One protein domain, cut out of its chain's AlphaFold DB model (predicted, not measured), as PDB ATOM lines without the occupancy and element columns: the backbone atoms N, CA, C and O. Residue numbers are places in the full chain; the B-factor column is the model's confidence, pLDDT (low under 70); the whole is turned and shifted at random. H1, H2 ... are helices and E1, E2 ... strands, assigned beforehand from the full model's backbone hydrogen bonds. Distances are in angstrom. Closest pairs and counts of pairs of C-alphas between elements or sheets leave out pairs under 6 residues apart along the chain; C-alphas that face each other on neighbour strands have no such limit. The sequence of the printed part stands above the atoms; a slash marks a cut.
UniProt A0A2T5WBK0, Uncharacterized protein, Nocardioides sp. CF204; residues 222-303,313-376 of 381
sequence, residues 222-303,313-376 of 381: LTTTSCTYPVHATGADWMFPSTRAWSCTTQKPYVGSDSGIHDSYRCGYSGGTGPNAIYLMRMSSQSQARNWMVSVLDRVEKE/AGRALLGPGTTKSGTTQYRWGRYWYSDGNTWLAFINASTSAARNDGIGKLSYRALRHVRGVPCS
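Overview. This is residues 222 to 303 and 313 to 376 of the 381 residues of an uncharacterized protein of Nocardioides sp. CF204 (UniProt A0A2T5WBK0). A twisted sheet of six strands makes the core, with the long helix H3 along one face and H1, H4 and the short H5 over the other. The first printed residues and E7 lie at one end of the longest axis, and the turn of the E4 and E5 hairpin lies at the other. The printed part has 146 residues, with named elements in the order H1 H2 E1 E2 E3 H3 E4 E5 E6 H4 H5 E7; the class is mixed, helices and strands. The sheet runs E1 E2 E3 E6 E5 E4, all antiparallel. The whole is compact, with a radius of gyration of the C-alphas of 15.5 A, yet elongated, spanning 52 by 31 by 30 A.

Arrangement. Start at H1, residues 232 to 239, which touches H2, residues 241 to 245, only at the corner and only just, with 3 pairs of C-alphas within 8 A. H2 only grazes the sheet, with residues 243 to 245. Next find a meander, each strand the antiparallel neighbour of the one before: E1, residues 248 to 250, E2, residues 261 to 268, and E3, residues 277 to 283. N 249 and O 266 are 2.8 A apart, as are N 265 and O 280. H1 is on the sheet at a height of 8.4 A, its closest C-alphas to E3 being Ala 236 and Leu 280, 7.0 A. H3, residues 286 to 300, is on the opposite face. A second meander holds E4, residues 320 to 322, E5, residues 328 to 338, and E6, residues 341 to 349. Look for N 321 and O 329 at 2.9 A, N 334 and O 345 at 2.8 A, and, between E3 and E6, N 279 and O 346 at 2.7 A. H3 runs along E6 at 4 degrees on the local plane; their closest C-alphas are Gln 286 and Thr 342, 5.9 A. H4, residues 352 to 361, and H5, residues 367 to 371, are on the same face as H1. H4 lies over E6, the closest C-alphas being Ala 349 and Arg 355, 5.1 A. E7, residues 373 to 375, pairs with no named strand. In H1 and H4 every O i to N i+4 pair is within hydrogen-bond range; H3 has 9 of 11, while H2 and H5 each have 0 of 1, with 1 of 2 O i to N i+3 pairs.

Along the chain. Find C-alpha 232 at (28.829, -103.067, -24.083), where H1 begins its 10.7 A. E2 covers 19.8 A, E3 18.6 A, H3 20.2 A, E5 33.7 A, E6 26.7 A and H4 14.2 A. E7 ends at C-alpha 375, (18.131, -93.515, -43.375).

Size, cuts and confidence. The C-alphas of Gly 326 and Ser 376, the two farthest apart, are 53.9 A apart. Residues 304 to 312 are not printed; C-alphas 303 and 313 are 16.4 A apart across this cut. Of the links printed whole, none is long. The mean pLDDT of the printed part is 76.7; it is under 70 in 44 residues, among them 313 to 324 and 367 to 376.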
ATOM      1  N   LEU A 222      19.043-103.036 -34.461       54.28
ATOM      2  CA  LEU A 222      17.722-102.580 -34.887       54.28
ATOM      3  C   LEU A 222      17.598-101.057 -34.782       54.28
ATOM      4  O   LEU A 222      18.361-100.382 -34.081       54.28
ATOM      5  N   THR A 223      16.618-100.521 -35.504       59.31
ATOM      6  CA  THR A 223      16.138 -99.162 -35.294       59.31
ATOM      7  C   THR A 223      15.186 -99.113 -34.108       59.31
ATOM      8  O   THR A 223      14.235 -99.889 -34.017       59.31
ATOM      9  N   THR A 224      15.429 -98.198 -33.173       60.69
ATOM     10  CA  THR A 224      14.566 -98.003 -32.000       60.69
ATOM     11  C   THR A 224      13.952 -96.607 -32.000       60.69
ATOM     12  O   THR A 224      14.505 -95.647 -32.541       60.69
ATOM     13  N   THR A 225      12.788 -96.478 -31.361       61.81
ATOM     14  CA  THR A 225      12.103 -95.192 -31.145       61.81
ATOM     15  C   THR A 225      12.716 -94.366 -30.009       61.81
ATOM     16  O   THR A 225      12.382 -93.192 -29.865       61.81
ATOM     17  N   SER A 226      13.621 -94.944 -29.206       63.16
ATOM     18  CA  SER A 226      14.350 -94.258 -28.134       63.16
ATOM     19  C   SER A 226      15.864 -94.377 -28.321       63.16
ATOM     20  O   SER A 226      16.434 -95.463 -28.422       63.16
ATOM     21  N   CYS A 227      16.526 -93.224 -28.382       61.31
ATOM     22  CA  CYS A 227      17.936 -93.109 -28.733       61.31
ATOM     23  C   CYS A 227      18.799 -93.228 -27.479       61.31
ATOM     24  O   CYS A 227      19.155 -92.227 -26.853       61.31
ATOM     25  N   THR A 228      19.110 -94.457 -27.084       66.44
ATOM     26  CA  THR A 228      20.152 -94.716 -26.089       66.44
ATOM     27  C   THR A 228      21.486 -94.947 -26.789       66.44
ATOM     28  O   THR A 228      21.556 -95.402 -27.927       66.44
ATOM     29  N   TYR A 229      22.573 -94.587 -26.111       67.50
ATOM     30  CA  TYR A 229      23.907 -94.873 -26.616       67.50
ATOM     31  C   TYR A 229      24.127 -96.385 -26.625       67.50
ATOM     32  O   TYR A 229      23.796 -97.036 -25.628       67.50
ATOM     33  N   PRO A 230      24.707 -96.957 -27.695       69.69
ATOM     34  CA  PRO A 230      25.010 -98.372 -27.708       69.69
ATOM     35  C   PRO A 230      26.054 -98.644 -26.618       69.69
ATOM     36  O   PRO A 230      27.072 -97.954 -26.496       69.69
ATOM     37  N   VAL A 231      25.758 -99.631 -25.778       78.69
ATOM     38  CA  VAL A 231      26.585-100.036 -24.636       78.69
ATOM     39  C   VAL A 231      27.252-101.377 -24.912       78.69
ATOM     40  O   VAL A 231      26.964-102.048 -25.906       78.69
ATOM     41  N   HIS A 232      28.152-101.780 -24.019       84.62
ATOM     42  CA  HIS A 232      28.829-103.067 -24.083       84.62
ATOM     43  C   HIS A 232      29.578-103.291 -25.419       84.62
ATOM     44  O   HIS A 232      30.119-102.349 -26.005       84.62
ATOM     45  N   ALA A 233      29.667-104.549 -25.872       81.75
ATOM     46  CA  ALA A 233      30.433-104.929 -27.059       81.75
ATOM     47  C   ALA A 233      29.878-104.258 -28.322       81.75
ATOM     48  O   ALA A 233      30.640-103.749 -29.135       81.75
ATOM     49  N   THR A 234      28.553-104.160 -28.425       82.06
ATOM     50  CA  THR A 234      27.866-103.480 -29.524       82.06
ATOM     51  C   THR A 234      28.228-101.995 -29.597       82.06
ATOM     52  O   THR A 234      28.511-101.472 -30.675       82.06
ATOM     53  N   GLY A 235      28.292-101.320 -28.445       83.44
ATOM     54  CA  GLY A 235      28.773 -99.942 -28.336       83.44
ATOM     55  C   GLY A 235      30.213 -99.776 -28.793       83.44
ATOM     56  O   GLY A 235      30.514 -98.860 -29.560       83.44
ATOM     57  N   ALA A 236      31.087-100.695 -28.382       86.75
ATOM     58  CA  ALA A 236      32.479-100.697 -28.809       86.75
ATOM     59  C   ALA A 236      32.606-100.910 -30.328       86.75
ATOM     60  O   ALA A 236      33.288-100.130 -30.987       86.75
ATOM     61  N   ASP A 237      31.896-101.885 -30.900       86.94
ATOM     62  CA  ASP A 237      31.937-102.203 -32.335       86.94
ATOM     63  C   ASP A 237      31.282-101.146 -33.227       86.94
ATOM     64  O   ASP A 237      31.566-101.075 -34.430       86.94
ATOM     65  N   TRP A 238      30.366-100.344 -32.689       84.94
ATOM     66  CA  TRP A 238      29.856 -99.171 -33.392       84.94
ATOM     67  C   TRP A 238      30.845 -98.014 -33.320       84.94
ATOM     68  O   TRP A 238      31.189 -97.442 -34.359       84.94
ATOM     69  N   MET A 239      31.313 -97.689 -32.109       86.94
ATOM     70  CA  MET A 239      32.217 -96.566 -31.867       86.94
ATOM     71  C   MET A 239      33.551 -96.771 -32.581       86.94
ATOM     72  O   MET A 239      34.110 -95.809 -33.103       86.94
ATOM     73  N   PHE A 240      34.020 -98.016 -32.659       91.38
ATOM     74  CA  PHE A 240      35.293 -98.413 -33.246       91.38
ATOM     75  C   PHE A 240      35.102 -99.520 -34.293       91.38
ATOM     76  O   PHE A 240      35.476-100.662 -34.053       91.38
ATOM     77  N   PRO A 241      34.569 -99.226 -35.492       90.00
ATOM     78  CA  PRO A 241      34.196-100.252 -36.475       90.00
ATOM     79  C   PRO A 241      35.317-101.228 -36.855       90.00
ATOM     80  O   PRO A 241      35.058-102.378 -37.208       90.00
ATOM     81  N   SER A 242      36.572-100.782 -36.762       87.94
ATOM     82  CA  SER A 242      37.762-101.602 -37.004       87.94
ATOM     83  C   SER A 242      37.900-102.796 -36.055       87.94
ATOM     84  O   SER A 242      38.595-103.748 -36.403       87.94
ATOM     85  N   THR A 243      37.250-102.789 -34.884       83.88
ATOM     86  CA  THR A 243      37.372-103.878 -33.902       83.88
ATOM     87  C   THR A 243      36.633-105.139 -34.277       83.88
ATOM     88  O   THR A 243      37.024-106.206 -33.817       83.88
ATOM     89  N   ARG A 244      35.649-105.058 -35.177       85.19
ATOM     90  CA  ARG A 244      34.911-106.235 -35.663       85.19
ATOM     91  C   ARG A 244      35.814-107.256 -36.351       85.19
ATOM     92  O   ARG A 244      35.517-108.443 -36.357       85.19
ATOM     93  N   ALA A 245      36.916-106.791 -36.940       84.25
ATOM     94  CA  ALA A 245      37.913-107.647 -37.574       84.25
ATOM     95  C   ALA A 245      38.947-108.204 -36.577       84.25
ATOM     96  O   ALA A 245      39.842-108.951 -36.977       84.25
ATOM     97  N   TRP A 246      38.888-107.808 -35.303       85.19
ATOM     98  CA  TRP A 246      39.868-108.175 -34.286       85.19
ATOM     99  C   TRP A 246      39.266-109.157 -33.287       85.19
ATOM    100  O   TRP A 246      38.090-109.096 -32.941       85.19
ATOM    101  N   SER A 247      40.102-110.046 -32.756       83.75
ATOM    102  CA  SER A 247      39.721-110.905 -31.637       83.75
ATOM    103  C   SER A 247      39.704-110.077 -30.347       83.75
ATOM    104  O   SER A 247      40.687-110.044 -29.593       83.75
ATOM    105  N   CYS A 248      38.616-109.341 -30.131       90.00
ATOM    106  CA  CYS A 248      38.377-108.580 -28.915       90.00
ATOM    107  C   CYS A 248      37.816-109.489 -27.823       90.00
ATOM    108  O   CYS A 248      36.853-110.222 -28.024       90.00
ATOM    109  N   THR A 249      38.427-109.431 -26.647       91.44
ATOM    110  CA  THR A 249      37.956-110.134 -25.453       91.44
ATOM    111  C   THR A 249      37.488-109.112 -24.435       91.44
ATOM    112  O   THR A 249      38.210-108.151 -24.145       91.44
ATOM    113  N   THR A 250      36.293-109.311 -23.883       88.38
ATOM    114  CA  THR A 250      35.828-108.531 -22.735       88.38
ATOM    115  C   THR A 250      36.809-108.745 -21.593       88.38
ATOM    116  O   THR A 250      37.072-109.875 -21.177       88.38
ATOM    117  N   GLN A 251      37.393-107.660 -21.108       83.25
ATOM    118  CA  GLN A 251      38.176-107.692 -19.886       83.25
ATOM    119  C   GLN A 251      37.205-107.533 -18.724       83.25
ATOM    120  O   GLN A 251      36.248-106.762 -18.809       83.25
ATOM    121  N   LYS A 252      37.447-108.249 -17.621       74.12
ATOM    122  CA  LYS A 252      36.749-107.915 -16.378       74.12
ATOM    123  C   LYS A 252      37.011-106.428 -16.102       74.12
ATOM    124  O   LYS A 252      38.168-106.017 -16.252       74.12
ATOM    125  N   PRO A 253      35.981-105.635 -15.746       66.31
ATOM    126  CA  PRO A 253      36.185-104.248 -15.356       66.31
ATOM    127  C   PRO A 253      37.329-104.203 -14.352       66.31
ATOM    128  O   PRO A 253      37.433-105.091 -13.502       66.31
ATOM    129  N   TYR A 254      38.226-103.230 -14.478       64.06
ATOM    130  CA  TYR A 254      39.278-103.068 -13.489       64.06
ATOM    131  C   TYR A 254      38.580-102.748 -12.163       64.06
ATOM    132  O   TYR A 254      38.059-101.649 -11.993       64.06
ATOM    133  N   VAL A 255      38.478-103.738 -11.267       49.72
ATOM    134  CA  VAL A 255      37.676-103.671 -10.033       49.72
ATOM    135  C   VAL A 255      38.423-102.856  -8.970       49.72
ATOM    136  O   VAL A 255      38.740-103.334  -7.889       49.72
ATOM    137  N   GLY A 256      38.784-101.626  -9.317       60.59
ATOM    138  CA  GLY A 256      39.004-100.553  -8.362       60.59
ATOM    139  C   GLY A 256      37.769 -99.669  -8.423       60.59
ATOM    140  O   GLY A 256      37.405 -99.225  -9.516       60.59
ATOM    141  N   SER A 257      37.126 -99.445  -7.276       51.91
ATOM    142  CA  SER A 257      35.894 -98.652  -7.117       51.91
ATOM    143  C   SER A 257      35.951 -97.274  -7.785       51.91
ATOM    144  O   SER A 257      34.916 -96.728  -8.153       51.91
ATOM    145  N   ASP A 258      37.155 -96.756  -8.016       61.06
ATOM    146  CA  ASP A 258      37.368 -95.368  -8.417       61.06
ATOM    147  C   ASP A 258      37.736 -95.215  -9.899       61.06
ATOM    148  O   ASP A 258      37.934 -94.098 -10.372       61.06
ATOM    149  N   SER A 259      37.831 -96.316 -10.658       77.75
ATOM    150  CA  SER A 259      38.320 -96.256 -12.046       77.75
ATOM    151  C   SER A 259      37.343 -95.590 -13.019       77.75
ATOM    152  O   SER A 259      37.755 -95.131 -14.082       77.75
ATOM    153  N   GLY A 260      36.048 -95.562 -12.687       89.38
ATOM    154  CA  GLY A 260      35.006 -95.061 -13.583       89.38
ATOM    155  C   GLY A 260      34.863 -95.861 -14.883       89.38
ATOM    156  O   GLY A 260      34.264 -95.355 -15.824       89.38
ATOM    157  N   ILE A 261      35.412 -97.077 -14.979       91.44
ATOM    158  CA  ILE A 261      35.298 -97.928 -16.173       91.44
ATOM    159  C   ILE A 261      33.984 -98.712 -16.104       91.44
ATOM    160  O   ILE A 261      33.807 -99.549 -15.220       91.44
ATOM    161  N   HIS A 262      33.083 -98.485 -17.058       89.62
ATOM    162  CA  HIS A 262      31.864 -99.281 -17.222       89.62
ATOM    163  C   HIS A 262      32.127-100.579 -17.981       89.62
ATOM    164  O   HIS A 262      31.704-101.648 -17.556       89.62
ATOM    165  N   ASP A 263      32.844-100.477 -19.100       89.38
ATOM    166  CA  ASP A 263      33.128-101.592 -19.999       89.38
ATOM    167  C   ASP A 263      34.593-101.527 -20.433       89.38
ATOM    168  O   ASP A 263      35.131-100.435 -20.630       89.38
ATOM    169  N   SER A 264      35.242-102.681 -20.598       91.75
ATOM    170  CA  SER A 264      36.613-102.761 -21.101       91.75
ATOM    171  C   SER A 264      36.788-103.941 -22.048       91.75
ATOM    172  O   SER A 264      36.394-105.069 -21.752       91.75
ATOM    173  N   TYR A 265      37.432-103.685 -23.179       92.62
ATOM    174  CA  TYR A 265      37.724-104.660 -24.220       92.62
ATOM    175  C   TYR A 265      39.208-104.644 -24.514       92.62
ATOM    176  O   TYR A 265      39.806-103.577 -24.622       92.62
ATOM    177  N   ARG A 266      39.798-105.825 -24.685       93.44
ATOM    178  CA  ARG A 266      41.171-105.988 -25.157       93.44
ATOM    179  C   ARG A 266      41.150-106.695 -26.499       93.44
ATOM    180  O   ARG A 266      40.814-107.876 -26.574       93.44
ATOM    181  N   CYS A 267      41.566-105.983 -27.528       92.69
ATOM    182  CA  CYS A 267      41.669-106.466 -28.891       92.69
ATOM    183  C   CYS A 267      43.135-106.708 -29.239       92.69
ATOM    184  O   CYS A 267      43.951-105.784 -29.215       92.69
ATOM    185  N   GLY A 268      43.482-107.958 -29.535       90.25
ATOM    186  CA  GLY A 268      44.786-108.273 -30.114       90.25
ATOM    187  C   GLY A 268      44.846-107.802 -31.565       90.25
ATOM    188  O   GLY A 268      43.865-107.939 -32.294       90.25
ATOM    189  N   TYR A 269      45.991-107.273 -31.993       85.75
ATOM    190  CA  TYR A 269      46.247-107.007 -33.408       85.75
ATOM    191  C   TYR A 269      47.613-107.553 -33.818       85.75
ATOM    192  O   TYR A 269      48.578-107.533 -33.048       85.75
ATOM    193  N   SER A 270      47.690-108.059 -35.046       77.31
ATOM    194  CA  SER A 270      48.933-108.533 -35.645       77.31
ATOM    195  C   SER A 270      49.812-107.337 -36.023       77.31
ATOM    196  O   SER A 270      49.360-106.433 -36.725       77.31
ATOM    197  N   GLY A 271      51.058-107.307 -35.541       70.44
ATOM    198  CA  GLY A 271      51.990-106.202 -35.801       70.44
ATOM    199  C   GLY A 271      53.315-106.330 -35.043       70.44
ATOM    200  O   GLY A 271      53.539-105.631 -34.066       70.44
ATOM    201  N   GLY A 272      54.212-107.226 -35.459       67.06
ATOM    202  CA  GLY A 272      55.520-107.429 -34.809       67.06
ATOM    203  C   GLY A 272      55.577-108.630 -33.855       67.06
ATOM    204  O   GLY A 272      54.670-109.453 -33.830       67.06
ATOM    205  N   THR A 273      56.675-108.751 -33.102       73.12
ATOM    206  CA  THR A 273      57.043-109.954 -32.322       73.12
ATOM    207  C   THR A 273      56.505-109.989 -30.888       73.12
ATOM    208  O   THR A 273      56.744-110.960 -30.175       73.12
ATOM    209  N   GLY A 274      55.799-108.949 -30.438       76.44
ATOM    210  CA  GLY A 274      55.323-108.830 -29.059       76.44
ATOM    211  C   GLY A 274      53.799-108.790 -28.917       76.44
ATOM    212  O   GLY A 274      53.081-108.618 -29.902       76.44
ATOM    213  N   PRO A 275      53.285-108.915 -27.680       81.38
ATOM    214  CA  PRO A 275      51.857-108.842 -27.403       81.38
ATOM    215  C   PRO A 275      51.367-107.399 -27.562       81.38
ATOM    216  O   PRO A 275      51.400-106.614 -26.612       81.38
ATOM    217  N   ASN A 276      50.912-107.045 -28.762       89.00
ATOM    218  CA  ASN A 276      50.290-105.751 -29.000       89.00
ATOM    219  C   ASN A 276      48.781-105.849 -28.798       89.00
ATOM    220  O   ASN A 276      48.129-106.790 -29.256       89.00
ATOM    221  N   ALA A 277      48.229-104.873 -28.090       92.44
ATOM    222  CA  ALA A 277      46.813-104.840 -27.785       92.44
ATOM    223  C   ALA A 277      46.268-103.420 -27.863       92.44
ATOM    224  O   ALA A 277      46.954-102.450 -27.526       92.44
ATOM    225  N   ILE A 278      45.016-103.329 -28.284       92.69
ATOM    226  CA  ILE A 278      44.194-102.130 -28.238       92.69
ATOM    227  C   ILE A 278      43.151-102.368 -27.159       92.69
ATOM    228  O   ILE A 278      42.474-103.391 -27.146       92.69
ATOM    229  N   TYR A 279      43.065-101.440 -26.226       92.94
ATOM    230  CA  TYR A 279      42.116-101.445 -25.139       92.94
ATOM    231  C   TYR A 279      41.054-100.409 -25.443       92.94
ATOM    232  O   TYR A 279      41.390 -99.246 -25.654       92.94
ATOM    233  N   LEU A 280      39.795-100.822 -25.461       93.88
ATOM    234  CA  LEU A 280      38.659 -99.920 -25.590       93.88
ATOM    235  C   LEU A 280      37.915 -99.900 -24.270       93.88
ATOM    236  O   LEU A 280      37.635-100.954 -23.708       93.88
ATOM    237  N   MET A 281      37.620 -98.715 -23.764       93.06
ATOM    238  CA  MET A 281      36.990 -98.531 -22.469       93.06
ATOM    239  C   MET A 281      35.853 -97.533 -22.579       93.06
ATOM    240  O   MET A 281      36.024 -96.464 -23.164       93.06
ATOM    241  N   ARG A 282      34.711 -97.864 -21.983       92.25
ATOM    242  CA  ARG A 282      33.652 -96.889 -21.728       92.25
ATOM    243  C   ARG A 282      33.836 -96.349 -20.319       92.25
ATOM    244  O   ARG A 282      33.862 -97.127 -19.369       92.25
ATOM    245  N   MET A 283      33.973 -95.036 -20.199       92.06
ATOM    246  CA  MET A 283      34.218 -94.341 -18.937       92.06
ATOM    247  C   MET A 283      32.948 -93.618 -18.476       92.06
ATOM    248  O   MET A 283      32.147 -93.174 -19.300       92.06
ATOM    249  N   SER A 284      32.785 -93.468 -17.165       91.31
ATOM    250  CA  SER A 284      31.636 -92.806 -16.542       91.31
ATOM    251  C   SER A 284      31.623 -91.297 -16.748       91.31
ATOM    252  O   SER A 284      30.565 -90.673 -16.724       91.31
ATOM    253  N   SER A 285      32.791 -90.695 -16.967       89.38
ATOM    254  CA  SER A 285      32.914 -89.273 -17.257       89.38
ATOM    255  C   SER A 285      34.206 -88.952 -18.003       89.38
ATOM    256  O   SER A 285      35.181 -89.712 -17.995       89.38
ATOM    257  N   GLN A 286      34.232 -87.754 -18.586       87.50
ATOM    258  CA  GLN A 286      35.429 -87.172 -19.178       87.50
ATOM    259  C   GLN A 286      36.571 -87.041 -18.156       87.50
ATOM    260  O   GLN A 286      37.724 -87.338 -18.471       87.50
ATOM    261  N   SER A 287      36.256 -86.617 -16.927       85.75
ATOM    262  CA  SER A 287      37.242 -86.467 -15.854       85.75
ATOM    263  C   SER A 287      37.852 -87.810 -15.452       85.75
ATOM    264  O   SER A 287      39.066 -87.885 -15.290       85.75
ATOM    265  N   GLN A 288      37.058 -88.882 -15.389       89.00
ATOM    266  CA  GLN A 288      37.562 -90.223 -15.084       89.00
ATOM    267  C   GLN A 288      38.422 -90.795 -16.213       89.00
ATOM    268  O   GLN A 288      39.488 -91.344 -15.946       89.00
ATOM    269  N   ALA A 289      38.034 -90.593 -17.478       87.19
ATOM    270  CA  ALA A 289      38.885 -90.937 -18.622       87.19
ATOM    271  C   ALA A 289      40.248 -90.239 -18.545       87.19
ATOM    272  O   ALA A 289      41.291 -90.874 -18.713       87.19
ATOM    273  N   ARG A 290      40.243 -88.936 -18.240       83.12
ATOM    274  CA  ARG A 290      41.462 -88.141 -18.076       83.12
ATOM    275  C   ARG A 290      42.319 -88.647 -16.916       83.12
ATOM    276  O   ARG A 290      43.495 -88.926 -17.134       83.12
ATOM    277  N   ASN A 291      41.741 -88.797 -15.726       84.12
ATOM    278  CA  ASN A 291      42.452 -89.249 -14.528       84.12
ATOM    279  C   ASN A 291      43.046 -90.648 -14.723       84.12
ATOM    280  O   ASN A 291      44.208 -90.881 -14.389       84.12
ATOM    281  N   TRP A 292      42.287 -91.562 -15.336       86.44
ATOM    282  CA  TRP A 292      42.773 -92.894 -15.674       86.44
ATOM    283  C   TRP A 292      43.971 -92.825 -16.627       86.44
ATOM    284  O   TRP A 292      45.009 -93.421 -16.337       86.44
ATOM    285  N   MET A 293      43.875 -92.058 -17.722       81.44
ATOM    286  CA  MET A 293      44.995 -91.908 -18.659       81.44
ATOM    287  C   MET A 293      46.233 -91.354 -17.973       81.44
ATOM    288  O   MET A 293      47.306 -91.917 -18.171       81.44
ATOM    289  N   VAL A 294      46.080 -90.298 -17.167       77.12
ATOM    290  CA  VAL A 294      47.180 -89.719 -16.389       77.12
ATOM    291  C   VAL A 294      47.795 -90.807 -15.515       77.12
ATOM    292  O   VAL A 294      48.959 -91.119 -15.708       77.12
ATOM    293  N   SER A 295      47.016 -91.529 -14.706       79.12
ATOM    294  CA  SER A 295      47.550 -92.587 -13.827       79.12
ATOM    295  C   SER A 295      48.307 -93.711 -14.560       79.12
ATOM    296  O   SER A 295      49.282 -94.264 -14.044       79.12
ATOM    297  N   VAL A 296      47.894 -94.062 -15.782       75.94
ATOM    298  CA  VAL A 296      48.505 -95.147 -16.571       75.94
ATOM    299  C   VAL A 296      49.732 -94.671 -17.358       75.94
ATOM    300  O   VAL A 296      50.625 -95.471 -17.678       75.94
ATOM    301  N   LEU A 297      49.785 -93.379 -17.679       71.19
ATOM    302  CA  LEU A 297      50.770 -92.768 -18.576       71.19
ATOM    303  C   LEU A 297      51.684 -91.750 -17.865       71.19
ATOM    304  O   LEU A 297      52.593 -91.218 -18.500       71.19
ATOM    305  N   ASP A 298      51.502 -91.563 -16.554       57.09
ATOM    306  CA  ASP A 298      52.053 -90.536 -15.646       57.09
ATOM    307  C   ASP A 298      53.579 -90.364 -15.690       57.09
ATOM    308  O   ASP A 298      54.141 -89.343 -15.316       57.09
ATOM    309  N   ARG A 299      54.303 -91.354 -16.217       53.53
ATOM    310  CA  ARG A 299      55.760 -91.261 -16.399       53.53
ATOM    311  C   ARG A 299      56.200 -90.500 -17.653       53.53
ATOM    312  O   ARG A 299      57.398 -90.335 -17.861       53.53
ATOM    313  N   VAL A 300      55.268 -90.028 -18.479       50.59
ATOM    314  CA  VAL A 300      55.535 -89.367 -19.776       50.59
ATOM    315  C   VAL A 300      55.013 -87.918 -19.787       50.59
ATOM    316  O   VAL A 300      54.951 -87.252 -20.823       50.59
ATOM    317  N   GLU A 301      54.604 -87.392 -18.630       45.19
ATOM    318  CA  GLU A 301      53.725 -86.222 -18.589       45.19
ATOM    319  C   GLU A 301      54.364 -84.892 -19.035       45.19
ATOM    320  O   GLU A 301      53.641 -83.938 -19.289       45.19
ATOM    321  N   LYS A 302      55.678 -84.806 -19.265       43.38
ATOM    322  CA  LYS A 302      56.367 -83.508 -19.209       43.38
ATOM    323  C   LYS A 302      56.237 -82.497 -20.359       43.38
ATOM    324  O   LYS A 302      56.639 -81.373 -20.098       43.38
ATOM    325  N   GLU A 303      55.721 -82.781 -21.566       43.75
ATOM    326  CA  GLU A 303      56.079 -81.865 -22.681       43.75
ATOM    327  C   GLU A 303      55.010 -81.147 -23.519       43.75
ATOM    328  O   GLU A 303      55.356 -80.074 -23.991       43.75
ATOM    329  N   ALA A 313      40.406 -85.414 -29.354       40.81
ATOM    330  CA  ALA A 313      41.683 -86.122 -29.362       40.81
ATOM    331  C   ALA A 313      42.487 -86.022 -28.061       40.81
ATOM    332  O   ALA A 313      43.336 -85.158 -27.884       40.81
ATOM    333  N   GLY A 314      42.302 -87.007 -27.176       37.50
ATOM    334  CA  GLY A 314      43.304 -87.314 -26.155       37.50
ATOM    335  C   GLY A 314      44.734 -87.426 -26.721       37.50
ATOM    336  O   GLY A 314      44.951 -87.777 -27.884       37.50
ATOM    337  N   ARG A 315      45.709 -87.095 -25.865       47.59
ATOM    338  CA  ARG A 315      47.147 -87.050 -26.157       47.59
ATOM    339  C   ARG A 315      47.678 -88.434 -26.532       47.59
ATOM    340  O   ARG A 315      47.641 -89.358 -25.725       47.59
ATOM    341  N   ALA A 316      48.332 -88.531 -27.687       45.22
ATOM    342  CA  ALA A 316      49.273 -89.606 -27.976       45.22
ATOM    343  C   ALA A 316      50.427 -89.570 -26.955       45.22
ATOM    344  O   ALA A 316      51.422 -88.875 -27.145       45.22
ATOM    345  N   LEU A 317      50.293 -90.279 -25.838       50.50
ATOM    346  CA  LEU A 317      51.349 -90.380 -24.832       50.50
ATOM    347  C   LEU A 317      52.364 -91.426 -25.281       50.50
ATOM    348  O   LEU A 317      52.196 -92.621 -25.052       50.50
ATOM    349  N   LEU A 318      53.400 -90.947 -25.970       49.47
ATOM    350  CA  LEU A 318      54.495 -91.752 -26.493       49.47
ATOM    351  C   LEU A 318      55.617 -91.812 -25.459       49.47
ATOM    352  O   LEU A 318      56.311 -90.827 -25.239       49.47
ATOM    353  N   GLY A 319      55.842 -92.971 -24.859       44.84
ATOM    354  CA  GLY A 319      57.019 -93.169 -24.026       44.84
ATOM    355  C   GLY A 319      57.287 -94.644 -23.769       44.84
ATOM    356  O   GLY A 319      56.339 -95.434 -23.804       44.84
ATOM    357  N   PRO A 320      58.554 -95.024 -23.536       50.75
ATOM    358  CA  PRO A 320      58.905 -96.343 -23.042       50.75
ATOM    359  C   PRO A 320      58.360 -96.499 -21.617       50.75
ATOM    360  O   PRO A 320      58.930 -95.999 -20.652       50.75
ATOM    361  N   GLY A 321      57.228 -97.180 -21.469       56.69
ATOM    362  CA  GLY A 321      56.746 -97.615 -20.165       56.69
ATOM    363  C   GLY A 321      57.391 -98.946 -19.820       56.69
ATOM    364  O   GLY A 321      57.122 -99.933 -20.498       56.69
ATOM    365  N   THR A 322      58.221 -99.002 -18.783       60.03
ATOM    366  CA  THR A 322      58.703-100.284 -18.265       60.03
ATOM    367  C   THR A 322      57.539-100.982 -17.564       60.03
ATOM    368  O   THR A 322      56.975-100.459 -16.598       60.03
ATOM    369  N   THR A 323      57.125-102.146 -18.061       66.88
ATOM    370  CA  THR A 323      56.206-103.023 -17.321       66.88
ATOM    371  C   THR A 323      56.827-103.412 -15.976       66.88
ATOM    372  O   THR A 323      58.035-103.283 -15.775       66.88
ATOM    373  N   LYS A 324      56.030-103.982 -15.060       68.81
ATOM    374  CA  LYS A 324      56.583-104.623 -13.850       68.81
ATOM    375  C   LYS A 324      57.676-105.659 -14.183       68.81
ATOM    376  O   LYS A 324      58.534-105.909 -13.352       68.81
ATOM    377  N   SER A 325      57.658-106.223 -15.396       71.81
ATOM    378  CA  SER A 325      58.633-107.196 -15.901       71.81
ATOM    379  C   SER A 325      59.880-106.590 -16.563       71.81
ATOM    380  O   SER A 325      60.641-107.331 -17.173       71.81
ATOM    381  N   GLY A 326      60.096-105.271 -16.518       74.94
ATOM    382  CA  GLY A 326      61.276-104.661 -17.149       74.94
ATOM    383  C   GLY A 326      61.137-104.397 -18.656       74.94
ATOM    384  O   GLY A 326      62.049-103.856 -19.272       74.94
ATOM    385  N   THR A 327      60.010-104.756 -19.277       74.56
ATOM    386  CA  THR A 327      59.826-104.653 -20.729       74.56
ATOM    387  C   THR A 327      59.385-103.250 -21.121       74.56
ATOM    388  O   THR A 327      58.367-102.756 -20.636       74.56
ATOM    389  N   THR A 328      60.119-102.622 -22.036       76.56
ATOM    390  CA  THR A 328      59.724-101.355 -22.648       76.56
ATOM    391  C   THR A 328      58.479-101.535 -23.514       76.56
ATOM    392  O   THR A 328      58.481-102.309 -24.468       76.56
ATOM    393  N   GLN A 329      57.428-100.785 -23.203       79.25
ATOM    394  CA  GLN A 329      56.212-100.707 -24.000       79.25
ATOM    395  C   GLN A 329      56.024 -99.314 -24.586       79.25
ATOM    396  O   GLN A 329      56.219 -98.317 -23.896       79.25
ATOM    397  N   TYR A 330      55.582 -99.256 -25.835       82.62
ATOM    398  CA  TYR A 330      55.203 -98.038 -26.534       82.62
ATOM    399  C   TYR A 330      53.694 -97.880 -26.451       82.62
ATOM    400  O   TYR A 330      52.939 -98.706 -26.967       82.62
ATOM    401  N   ARG A 331      53.262 -96.814 -25.781       84.19
ATOM    402  CA  ARG A 331      51.851 -96.564 -25.493       84.19
ATOM    403  C   ARG A 331      51.288 -95.438 -26.356       84.19
ATOM    404  O   ARG A 331      52.040 -94.665 -26.950       84.19
ATOM    405  N   TRP A 332      49.967 -95.406 -26.470       86.06
ATOM    406  CA  TRP A 332      49.174 -94.318 -27.041       86.06
ATOM    407  C   TRP A 332      47.792 -94.347 -26.389       86.06
ATOM    408  O   TRP A 332      47.307 -95.422 -26.046       86.06
ATOM    409  N   GLY A 333      47.153 -93.196 -26.210       84.75
ATOM    410  CA  GLY A 333      45.801 -93.113 -25.673       84.75
ATOM    411  C   GLY A 333      45.025 -91.979 -26.327       84.75
ATOM    412  O   GLY A 333      45.602 -90.960 -26.689       84.75
ATOM    413  N   ARG A 334      43.717 -92.151 -26.487       85.44
ATOM    414  CA  ARG A 334      42.785 -91.108 -26.922       85.44
ATOM    415  C   ARG A 334      41.444 -91.369 -26.257       85.44
ATOM    416  O   ARG A 334      41.041 -92.518 -26.136       85.44
ATOM    417  N   TYR A 335      40.745 -90.321 -25.843       86.38
ATOM    418  CA  TYR A 335      39.345 -90.429 -25.443       86.38
ATOM    419  C   TYR A 335      38.480 -89.473 -26.258       86.38
ATOM    420  O   TYR A 335      38.972 -88.497 -26.834       86.38
ATOM    421  N   TRP A 336      37.198 -89.802 -26.306       85.94
ATOM    422  CA  TRP A 336      36.120 -89.084 -26.965       85.94
ATOM    423  C   TRP A 336      35.000 -88.907 -25.950       85.94
ATOM    424  O   TRP A 336      34.726 -89.817 -25.168       85.94
ATOM    425  N   TYR A 337      34.362 -87.743 -25.963       84.12
ATOM    426  CA  TYR A 337      33.268 -87.421 -25.060       84.12
ATOM    427  C   TYR A 337      32.155 -86.697 -25.817       84.12
ATOM    428  O   TYR A 337      32.443 -85.780 -26.582       84.12
ATOM    429  N   SER A 338      30.907 -87.107 -25.594       80.44
ATOM    430  CA  SER A 338      29.708 -86.381 -26.025       80.44
ATOM    431  C   SER A 338      28.534 -86.774 -25.142       80.44
ATOM    432  O   SER A 338      28.294 -87.962 -24.938       80.44
ATOM    433  N   ASP A 339      27.815 -85.781 -24.622       77.75
ATOM    434  CA  ASP A 339      26.586 -85.936 -23.831       77.75
ATOM    435  C   ASP A 339      26.627 -87.084 -22.808       77.75
ATOM    436  O   ASP A 339      25.833 -88.028 -22.854       77.75
ATOM    437  N   GLY A 340      27.606 -87.046 -21.905       79.38
ATOM    438  CA  GLY A 340      27.748 -88.052 -20.851       79.38
ATOM    439  C   GLY A 340      28.343 -89.389 -21.301       79.38
ATOM    440  O   GLY A 340      28.662 -90.214 -20.451       79.38
ATOM    441  N   ASN A 341      28.567 -89.612 -22.600       82.31
ATOM    442  CA  ASN A 341      29.195 -90.833 -23.098       82.31
ATOM    443  C   ASN A 341      30.665 -90.600 -23.374       82.31
ATOM    444  O   ASN A 341      31.041 -89.806 -24.237       82.31
ATOM    445  N   THR A 342      31.494 -91.323 -22.628       89.12
ATOM    446  CA  THR A 342      32.941 -91.222 -22.726       89.12
ATOM    447  C   THR A 342      33.506 -92.551 -23.185       89.12
ATOM    448  O   THR A 342      33.342 -93.565 -22.511       89.12
ATOM    449  N   TRP A 343      34.205 -92.544 -24.311       90.56
ATOM    450  CA  TRP A 343      34.956 -93.697 -24.789       90.56
ATOM    451  C   TRP A 343      36.437 -93.380 -24.790       90.56
ATOM    452  O   TRP A 343      36.839 -92.255 -25.063       90.56
ATOM    453  N   LEU A 344      37.256 -94.378 -24.507       90.94
ATOM    454  CA  LEU A 344      38.700 -94.277 -24.461       90.94
ATOM    455  C   LEU A 344      39.299 -95.457 -25.218       90.94
ATOM    456  O   LEU A 344      38.895 -96.597 -25.024       90.94
ATOM    457  N   ALA A 345      40.278 -95.179 -26.068       91.81
ATOM    458  CA  ALA A 345      41.106 -96.168 -26.726       91.81
ATOM    459  C   ALA A 345      42.544 -96.003 -26.243       91.81
ATOM    460  O   ALA A 345      43.076 -94.896 -26.191       91.81
ATOM    461  N   PHE A 346      43.181 -97.112 -25.906       90.38
ATOM    462  CA  PHE A 346      44.548 -97.157 -25.418       90.38
ATOM    463  C   PHE A 346      45.300 -98.272 -26.132       90.38
ATOM    464  O   PHE A 346      44.855 -99.411 -26.161       90.38
ATOM    465  N   ILE A 347      46.445 -97.966 -26.724       89.81
ATOM    466  CA  ILE A 347      47.262 -98.931 -27.456       89.81
ATOM    467  C   ILE A 347      48.502 -99.221 -26.634       89.81
ATOM    468  O   ILE A 347      49.186 -98.308 -26.170       89.81
ATOM    469  N   ASN A 348      48.805-100.506 -26.504       88.56
ATOM    470  CA  ASN A 348      50.019-100.997 -25.891       88.56
ATOM    471  C   ASN A 348      50.779-101.854 -26.904       88.56
ATOM    472  O   ASN A 348      50.221-102.819 -27.431       88.56
ATOM    473  N   ALA A 349      52.023-101.492 -27.206       88.25
ATOM    474  CA  ALA A 349      52.807-102.147 -28.243       88.25
ATOM    475  C   ALA A 349      54.256-102.395 -27.814       88.25
ATOM    476  O   ALA A 349      54.825-101.671 -26.998       88.25
ATOM    477  N   SER A 350      54.868-103.414 -28.406       86.69
ATOM    478  CA  SER A 350      56.271-103.785 -28.163       86.69
ATOM    479  C   SER A 350      57.280-102.874 -28.872       86.69
ATOM    480  O   SER A 350      58.414-102.737 -28.422       86.69
ATOM    481  N   THR A 351      56.874-102.217 -29.962       86.38
ATOM    482  CA  THR A 351      57.710-101.292 -30.741       86.38
ATOM    483  C   THR A 351      56.927-100.033 -31.121       86.38
ATOM    484  O   THR A 351      55.694-100.032 -31.140       86.38
ATOM    485  N   SER A 352      57.630 -98.950 -31.463       83.44
ATOM    486  CA  SER A 352      57.007 -97.721 -31.977       83.44
ATOM    487  C   SER A 352      56.297 -97.942 -33.318       83.44
ATOM    488  O   SER A 352      55.232 -97.369 -33.542       83.44
ATOM    489  N   ALA A 353      56.850 -98.801 -34.181       88.00
ATOM    490  CA  ALA A 353      56.242 -99.187 -35.451       88.00
ATOM    491  C   ALA A 353      54.921 -99.939 -35.233       88.00
ATOM    492  O   ALA A 353      53.911 -99.566 -35.822       88.00
ATOM    493  N   ALA A 354      54.904-100.917 -34.320       89.44
ATOM    494  CA  ALA A 354      53.688-101.638 -33.947       89.44
ATOM    495  C   ALA A 354      52.623-100.695 -33.370       89.44
ATOM    496  O   ALA A 354      51.467-100.755 -33.772       89.44
ATOM    497  N   ARG A 355      53.014 -99.753 -32.498       89.00
ATOM    498  CA  ARG A 355      52.099 -98.723 -31.983       89.00
ATOM    499  C   ARG A 355      51.472 -97.910 -33.118       89.00
ATOM    500  O   ARG A 355      50.261 -97.729 -33.124       89.00
ATOM    501  N   ASN A 356      52.282 -97.402 -34.048       87.19
ATOM    502  CA  ASN A 356      51.789 -96.583 -35.158       87.19
ATOM    503  C   ASN A 356      50.877 -97.382 -36.103       87.19
ATOM    504  O   ASN A 356      49.867 -96.848 -36.552       87.19
ATOM    505  N   ASP A 357      51.194 -98.654 -36.352       89.94
ATOM    506  CA  ASP A 357      50.319 -99.582 -37.077       89.94
ATOM    507  C   ASP A 357      48.974 -99.764 -36.355       89.94
ATOM    508  O   ASP A 357      47.918 -99.616 -36.968       89.94
ATOM    509  N   GLY A 358      48.988 -99.962 -35.033       89.56
ATOM    510  CA  GLY A 358      47.770-100.012 -34.220       89.56
ATOM    511  C   GLY A 358      46.930 -98.732 -34.310       89.56
ATOM    512  O   GLY A 358      45.708 -98.815 -34.424       89.56
ATOM    513  N   ILE A 359      47.568 -97.554 -34.307       89.25
ATOM    514  CA  ILE A 359      46.880 -96.261 -34.484       89.25
ATOM    515  C   ILE A 359      46.232 -96.196 -35.870       89.25
ATOM    516  O   ILE A 359      45.064 -95.839 -35.974       89.25
ATOM    517  N   GLY A 360      46.966 -96.565 -36.925       89.62
ATOM    518  CA  GLY A 360      46.460 -96.538 -38.301       89.62
ATOM    519  C   GLY A 360      45.313 -97.518 -38.555       89.62
ATOM    520  O   GLY A 360      44.475 -97.278 -39.420       89.62
ATOM    521  N   LYS A 361      45.251 -98.605 -37.781       90.25
ATOM    522  CA  LYS A 361      44.164 -99.587 -37.827       90.25
ATOM    523  C   LYS A 361      42.927 -99.153 -37.038       90.25
ATOM    524  O   LYS A 361      41.846 -99.675 -37.298       90.25
ATOM    525  N   LEU A 362      43.059 -98.228 -36.085       90.44
ATOM    526  CA  LEU A 362      41.948 -97.763 -35.263       90.44
ATOM    527  C   LEU A 362      41.114 -96.719 -36.016       90.44
ATOM    528  O   LEU A 362      41.477 -95.550 -36.115       90.44
ATOM    529  N   SER A 363      39.952 -97.146 -36.494       90.00
ATOM    530  CA  SER A 363      38.900 -96.251 -36.982       90.00
ATOM    531  C   SER A 363      37.894 -95.975 -35.867       90.00
ATOM    532  O   SER A 363      37.642 -96.848 -35.037       90.00
ATOM    533  N   TYR A 364      37.313 -94.776 -35.847       87.44
ATOM    534  CA  TYR A 364      36.260 -94.425 -34.899       87.44
ATOM    535  C   TYR A 364      35.167 -93.590 -35.563       87.44
ATOM    536  O   TYR A 364      35.415 -92.901 -36.554       87.44
ATOM    537  N   ARG A 365      33.958 -93.636 -35.003       83.88
ATOM    538  CA  ARG A 365      32.852 -92.744 -35.372       83.88
ATOM    539  C   ARG A 365      32.830 -91.534 -34.444       83.88
ATOM    540  O   ARG A 365      33.158 -91.641 -33.264       83.88
ATOM    541  N   ALA A 366      32.451 -90.367 -34.959       74.94
ATOM    542  CA  ALA A 366      32.237 -89.206 -34.104       74.94
ATOM    543  C   ALA A 366      31.004 -89.450 -33.218       74.94
ATOM    544  O   ALA A 366      29.960 -89.875 -33.711       74.94
ATOM    545  N   LEU A 367      31.100 -89.162 -31.916       67.62
ATOM    546  CA  LEU A 367      30.005 -89.431 -30.975       67.62
ATOM    547  C   LEU A 367      28.730 -88.627 -31.279       67.62
ATOM    548  O   LEU A 367      27.629 -89.082 -30.985       67.62
ATOM    549  N   ARG A 368      28.849 -87.475 -31.946       67.00
ATOM    550  CA  ARG A 368      27.694 -86.717 -32.458       67.00
ATOM    551  C   ARG A 368      26.834 -87.517 -33.450       67.00
ATOM    552  O   ARG A 368      25.649 -87.238 -33.574       67.00
ATOM    553  N   HIS A 369      27.393 -88.538 -34.110       59.75
ATOM    554  CA  HIS A 369      26.664 -89.416 -35.036       59.75
ATOM    555  C   HIS A 369      25.951 -90.580 -34.321       59.75
ATOM    556  O   HIS A 369      25.290 -91.377 -34.980       59.75
ATOM    557  N   VAL A 370      26.058 -90.703 -32.989       58.97
ATOM    558  CA  VAL A 370      25.394 -91.787 -32.233       58.97
ATOM    559  C   VAL A 370      23.876 -91.602 -32.198       58.97
ATOM    560  O   VAL A 370      23.131 -92.575 -32.141       58.97
ATOM    561  N   ARG A 371      23.397 -90.355 -32.231       58.06
ATOM    562  CA  ARG A 371      21.979 -90.047 -32.005       58.06
ATOM    563  C   ARG A 371      21.073 -90.312 -33.211       58.06
ATOM    564  O   ARG A 371      19.866 -90.191 -33.064       58.06
ATOM    565  N   GLY A 372      21.613 -90.667 -34.374       55.97
ATOM    566  CA  GLY A 372      20.805 -90.992 -35.545       55.97
ATOM    567  C   GLY A 372      21.660 -91.447 -36.716       55.97
ATOM    568  O   GLY A 372      22.556 -90.724 -37.151       55.97
ATOM    569  N   VAL A 373      21.379 -92.638 -37.240       55.38
ATOM    570  CA  VAL A 373      21.931 -93.071 -38.525       55.38
ATOM    571  C   VAL A 373      21.024 -92.491 -39.614       55.38
ATOM    572  O   VAL A 373      19.804 -92.645 -39.514       55.38
ATOM    573  N   PRO A 374      21.570 -91.790 -40.623       48.78
ATOM    574  CA  PRO A 374      20.762 -91.295 -41.728       48.78
ATOM    575  C   PRO A 374      20.178 -92.482 -42.499       48.78
ATOM    576  O   PRO A 374      20.918 -93.314 -43.029       48.78
ATOM    577  N   CYS A 375      18.851 -92.555 -42.554       54.06
ATOM    578  CA  CYS A 375      18.131 -93.515 -43.375       54.06
ATOM    579  C   CYS A 375      17.889 -92.892 -44.750       54.06
ATOM    580  O   CYS A 375      17.311 -91.813 -44.867       54.06
ATOM    581  N   SER A 376      18.363 -93.545 -45.811       47.94
ATOM    582  CA  SER A 376      17.958 -93.187 -47.173       47.94
ATOM    583  C   SER A 376      16.490 -93.574 -47.366       47.94
ATOM    584  O   SER A 376      16.152 -94.712 -47.044       47.94
TER     585      SER A 376